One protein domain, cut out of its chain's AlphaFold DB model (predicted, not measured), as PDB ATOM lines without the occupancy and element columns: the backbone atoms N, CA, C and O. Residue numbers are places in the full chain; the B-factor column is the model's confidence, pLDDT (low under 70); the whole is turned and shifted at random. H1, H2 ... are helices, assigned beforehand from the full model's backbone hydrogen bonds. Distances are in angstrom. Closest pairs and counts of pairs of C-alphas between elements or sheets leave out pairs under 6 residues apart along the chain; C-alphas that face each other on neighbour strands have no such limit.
ATOM      1  N   LYS A 137      36.716   5.776 -42.801       60.72
ATOM      2  CA  LYS A 137      35.868   5.939 -43.976       60.72
ATOM      3  C   LYS A 137      34.989   4.694 -43.994       60.72
ATOM      4  O   LYS A 137      35.526   3.600 -43.885       60.72
ATOM      5  N   LYS A 138      33.674   4.834 -44.219       63.28
ATOM      6  CA  LYS A 138      32.709   3.713 -44.360       63.28
ATOM      7  C   LYS A 138      33.139   2.596 -45.342       63.28
ATOM      8  O   LYS A 138      32.453   1.595 -45.467       63.28
ATOM      9  N   LYS A 139      34.249   2.790 -46.054       73.12
ATOM     10  CA  LYS A 139      34.905   1.852 -46.957       73.12
ATOM     11  C   LYS A 139      35.752   0.773 -46.256       73.12
ATOM     12  O   LYS A 139      36.211  -0.109 -46.962       73.12
ATOM     13  N   SER A 140      36.014   0.847 -44.943       72.94
ATOM     14  CA  SER A 140      36.807  -0.178 -44.226       72.94
ATOM     15  C   SER A 140      35.978  -1.336 -43.665       72.94
ATOM     16  O   SER A 140      36.545  -2.323 -43.206       72.94
ATOM     17  N   SER A 141      34.648  -1.241 -43.704       84.00
ATOM     18  CA  SER A 141      33.771  -2.362 -43.371       84.00
ATOM     19  C   SER A 141      33.694  -3.339 -44.551       84.00
ATOM     20  O   SER A 141      33.678  -2.875 -45.693       84.00
ATOM     21  N   PRO A 142      33.607  -4.659 -44.299       87.44
ATOM     22  CA  PRO A 142      33.442  -5.655 -45.356       87.44
ATOM     23  C   PRO A 142      32.179  -5.324 -46.154       87.44
ATOM     24  O   PRO A 142      31.077  -5.231 -45.601       87.44
ATOM     25  N   LEU A 143      32.356  -5.076 -47.445       90.94
ATOM     26  CA  LEU A 143      31.283  -4.605 -48.321       90.94
ATOM     27  C   LEU A 143      30.626  -5.773 -49.047       90.94
ATOM     28  O   LEU A 143      29.419  -5.734 -49.281       90.94
ATOM     29  N   THR A 144      31.406  -6.807 -49.362       96.38
ATOM     30  CA  THR A 144      30.918  -8.007 -50.040       96.38
ATOM     31  C   THR A 144      30.498  -9.075 -49.032       96.38
ATOM     32  O   THR A 144      30.981  -9.129 -47.895       96.38
ATOM     33  N   ASP A 145      29.553  -9.926 -49.422       96.00
ATOM     34  CA  ASP A 145      29.058 -10.984 -48.539       96.00
ATOM     35  C   ASP A 145      30.079 -12.122 -48.390       96.00
ATOM     36  O   ASP A 145      30.122 -12.792 -47.355       96.00
ATOM     37  N   GLU A 146      30.980 -12.275 -49.362       96.69
ATOM     38  CA  GLU A 146      32.144 -13.153 -49.283       96.69
ATOM     39  C   GLU A 146      33.113 -12.696 -48.183       96.69
ATOM     40  O   GLU A 146      33.492 -13.504 -47.336       96.69
ATOM     41  N   GLU A 147      33.439 -11.398 -48.117       95.19
ATOM     42  CA  GLU A 147      34.302 -10.833 -47.067       95.19
ATOM     43  C   GLU A 147      33.678 -10.991 -45.676       95.19
ATOM     44  O   GLU A 147      34.368 -11.325 -44.711       95.19
ATOM     45  N   LYS A 148      32.356 -10.806 -45.553       95.19
ATOM     46  CA  LYS A 148      31.642 -11.045 -44.286       95.19
ATOM     47  C   LYS A 148      31.725 -12.509 -43.867       95.19
ATOM     48  O   LYS A 148      31.929 -12.795 -42.687       95.19
ATOM     49  N   LYS A 149      31.584 -13.438 -44.817       96.69
ATOM     50  CA  LYS A 149      31.703 -14.873 -44.553       96.69
ATOM     51  C   LYS A 149      33.122 -15.242 -44.129       96.69
ATOM     52  O   LYS A 149      33.278 -15.984 -43.164       96.69
ATOM     53  N   GLU A 150      34.146 -14.687 -44.767       95.12
ATOM     54  CA  GLU A 150      35.540 -14.885 -44.358       95.12
ATOM     55  C   GLU A 150      35.822 -14.306 -42.966       95.12
ATOM     56  O   GLU A 150      36.419 -14.983 -42.130       95.12
ATOM     57  N   MET A 151      35.325 -13.104 -42.663       93.56
ATOM     58  CA  MET A 151      35.464 -12.506 -41.332       93.56
ATOM     59  C   MET A 151      34.706 -13.286 -40.253       93.56
ATOM     60  O   MET A 151      35.171 -13.353 -39.117       93.56
ATOM     61  N   SER A 152      33.595 -13.944 -40.600       93.06
ATOM     62  CA  SER A 152      32.870 -14.823 -39.672       93.06
ATOM     63  C   SER A 152      33.649 -16.085 -39.278       93.06
ATOM     64  O   SER A 152      33.344 -16.692 -38.253       93.06
ATOM     65  N   LEU A 153      34.674 -16.473 -40.052       96.38
ATOM     66  CA  LEU A 153      35.554 -17.597 -39.714       96.38
ATOM     67  C   LEU A 153      36.592 -17.228 -38.650       96.38
ATOM     68  O   LEU A 153      37.187 -18.123 -38.052       96.38
ATOM     69  N   VAL A 154      36.833 -15.934 -38.416       94.94
ATOM     70  CA  VAL A 154      37.772 -15.472 -37.395       94.94
ATOM     71  C   VAL A 154      37.079 -15.539 -36.033       94.94
ATOM     72  O   VAL A 154      36.106 -14.815 -35.809       94.94
ATOM     73  N   PRO A 155      37.561 -16.363 -35.081       96.19
ATOM     74  CA  PRO A 155      36.985 -16.398 -33.746       96.19
ATOM     75  C   PRO A 155      37.080 -15.021 -33.089       96.19
ATOM     76  O   PRO A 155      38.146 -14.399 -33.090       96.19
ATOM     77  N   TYR A 156      35.988 -14.571 -32.473       91.69
ATOM     78  CA  TYR A 156      35.919 -13.264 -31.811       91.69
ATOM     79  C   TYR A 156      37.061 -13.054 -30.798       91.69
ATOM     80  O   TYR A 156      37.660 -11.981 -30.743       91.69
ATOM     81  N   SER A 157      37.444 -14.105 -30.067       93.62
ATOM     82  CA  SER A 157      38.566 -14.081 -29.117       93.62
ATOM     83  C   SER A 157      39.910 -13.736 -29.767       93.62
ATOM     84  O   SER A 157      40.720 -13.032 -29.165       93.62
ATOM     85  N   TYR A 158      40.147 -14.177 -31.006       95.94
ATOM     86  CA  TYR A 158      41.370 -13.872 -31.746       95.94
ATOM     87  C   TYR A 158      41.388 -12.420 -32.230       95.94
ATOM     88  O   TYR A 158      42.421 -11.752 -32.132       95.94
ATOM     89  N   ALA A 159      40.242 -11.917 -32.700       94.88
ATOM     90  CA  ALA A 159      40.092 -10.519 -33.090       94.88
ATOM     91  C   ALA A 159      40.353  -9.593 -31.894       94.88
ATOM     92  O   ALA A 159      41.227  -8.736 -31.978       94.88
ATOM     93  N   VAL A 160      39.696  -9.837 -30.751       93.06
ATOM     94  CA  VAL A 160      39.866  -9.046 -29.519       93.06
ATOM     95  C   VAL A 160      41.281  -9.164 -28.947       93.06
ATOM     96  O   VAL A 160      41.864  -8.156 -28.554       93.06
ATOM     97  N   GLY A 161      41.878 -10.359 -28.939       96.50
ATOM     98  CA  GLY A 161      43.253 -10.546 -28.468       96.50
ATOM     99  C   GLY A 161      44.281  -9.807 -29.330       96.50
ATOM    100  O   GLY A 161      45.188  -9.162 -28.800       96.50
ATOM    101  N   SER A 162      44.104  -9.839 -30.655       93.44
ATOM    102  CA  SER A 162      44.951  -9.106 -31.607       93.44
ATOM    103  C   SER A 162      44.786  -7.594 -31.456       93.44
ATOM    104  O   SER A 162      45.778  -6.863 -31.488       93.44
ATOM    105  N   LEU A 163      43.548  -7.151 -31.204       93.31
ATOM    106  CA  LEU A 163      43.194  -5.795 -30.793       93.31
ATOM    107  C   LEU A 163      44.059  -5.421 -29.577       93.31
ATOM    108  O   LEU A 163      45.007  -4.637 -29.689       93.31
ATOM    109  N   MET A 164      43.811  -6.032 -28.422       94.31
ATOM    110  CA  MET A 164      44.474  -5.678 -27.169       94.31
ATOM    111  C   MET A 164      46.002  -5.673 -27.298       94.31
ATOM    112  O   MET A 164      46.661  -4.762 -26.795       94.31
ATOM    113  N   TYR A 165      46.564  -6.636 -28.030       91.38
ATOM    114  CA  TYR A 165      47.994  -6.687 -28.303       91.38
ATOM    115  C   TYR A 165      48.495  -5.458 -29.075       91.38
ATOM    116  O   TYR A 165      49.467  -4.830 -28.650       91.38
ATOM    117  N   ALA A 166      47.832  -5.060 -30.166       90.94
ATOM    118  CA  ALA A 166      48.266  -3.891 -30.926       90.94
ATOM    119  C   ALA A 166      48.102  -2.588 -30.132       90.94
ATOM    120  O   ALA A 166      48.984  -1.741 -30.214       90.94
ATOM    121  N   MET A 167      47.057  -2.448 -29.306       87.38
ATOM    122  CA  MET A 167      46.908  -1.303 -28.394       87.38
ATOM    123  C   MET A 167      48.085  -1.214 -27.417       87.38
ATOM    124  O   MET A 167      48.696  -0.158 -27.276       87.38
ATOM    125  N   VAL A 168      48.465  -2.330 -26.788       86.19
ATOM    126  CA  VAL A 168      49.614  -2.377 -25.865       86.19
ATOM    127  C   VAL A 168      50.927  -2.059 -26.587       86.19
ATOM    128  O   VAL A 168      51.789  -1.373 -26.033       86.19
ATOM    129  N   CYS A 169      51.091  -2.531 -27.824       86.00
ATOM    130  CA  CYS A 169      52.254  -2.210 -28.650       86.00
ATOM    131  C   CYS A 169      52.267  -0.747 -29.114       86.00
ATOM    132  O   CYS A 169      53.341  -0.153 -29.199       86.00
ATOM    133  N   TRP A 170      51.102  -0.159 -29.392       73.75
ATOM    134  CA  TRP A 170      50.972   1.225 -29.842       73.75
ATOM    135  C   TRP A 170      51.263   2.204 -28.711       73.75
ATOM    136  O   TRP A 170      52.079   3.104 -28.882       73.75
ATOM    137  N   ILE A 171      50.682   1.973 -27.530       69.69
ATOM    138  CA  ILE A 171      50.913   2.786 -26.324       69.69
ATOM    139  C   ILE A 171      52.408   2.835 -25.969       69.69
ATOM    140  O   ILE A 171      52.899   3.834 -25.450       69.69
ATOM    141  N   ARG A 172      53.164   1.777 -26.293       54.75
ATOM    142  CA  ARG A 172      54.617   1.727 -26.081       54.75
ATOM    143  C   ARG A 172      55.448   2.420 -27.153       54.75
ATOM    144  O   ARG A 172      56.581   2.771 -26.866       54.75
ATOM    145  N   LYS A 173      54.932   2.621 -28.367       58.97
ATOM    146  CA  LYS A 173      55.683   3.290 -29.444       58.97
ATOM    147  C   LYS A 173      55.713   4.812 -29.314       58.97
ATOM    148  O   LYS A 173      56.568   5.438 -29.926       58.97
ATOM    149  N   THR A 174      54.816   5.403 -28.529       54.97
ATOM    150  CA  THR A 174      54.787   6.853 -28.274       54.97
ATOM    151  C   THR A 174      55.687   7.296 -27.116       54.97
ATOM    152  O   THR A 174      55.748   8.485 -26.827       54.97
ATOM    153  N   GLY A 175      56.405   6.371 -26.472       46.81
ATOM    154  CA  GLY A 175      57.543   6.676 -25.606       46.81
ATOM    155  C   GLY A 175      58.793   6.031 -26.193       46.81
ATOM    156  O   GLY A 175      58.795   4.828 -26.445       46.81
ATOM    157  N   GLU A 176      59.832   6.818 -26.468       47.09
ATOM    158  CA  GLU A 176      61.147   6.294 -26.841       47.09
ATOM    159  C   GLU A 176      61.592   5.217 -25.841       47.09
ATOM    160  O   GLU A 176      61.645   5.489 -24.648       47.09
ATOM    161  N   GLU A 177      61.879   4.000 -26.323       43.09
ATOM    162  CA  GLU A 177      63.059   3.196 -25.962       43.09
ATOM    163  C   GLU A 177      63.065   1.805 -26.640       43.09
ATOM    164  O   GLU A 177      62.044   1.227 -27.015       43.09
TER     165      GLU A 177
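AT A GLANCE: This is residues 137 to 177 of the 284 residues of an uncharacterized protein of Capsicum chinense (UniProt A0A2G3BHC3). One long helix, H2, makes most of the length of an open hook; past a corner the short helix H1 turns away from it, and the unnamed residues 137 to 144 curve on from H1 as a tail. The middle of the hook is empty, and the helices do not pack on each other. The printed part has 41 residues with two named helices, H1 then H2, and no named strand; the class is all helix. It is extended, with a radius of gyration of the C-alphas of 14.3 A, and flat, spanning 43 by 25 by 10 A.

IN THESE COORDINATES: Find C-alpha 156 at (35.919, -13.264, -31.811); from there H2, residues 156 to 173, runs 25.9 A to C-alpha 173 at (55.683, 3.290, -29.444). Go back to C-alpha 145 at (29.058, -10.984, -48.539), where H1, residues 145 to 152, begins.

HOW THE PARTS SIT: H2 and H1 are apart, with no C-alpha of the one within 8 A of the other, though a tight link of 3 residues joins them. In H1 and H2 every O i to N i+4 pair is within hydrogen-bond range.

THE WHOLE: The two C-alphas farthest apart, of Asp 145 and Glu 177, are 43.2 A apart. The printed part has no cut. Look for pLDDT under 70 at residues 137 to 138 and 171 to 177.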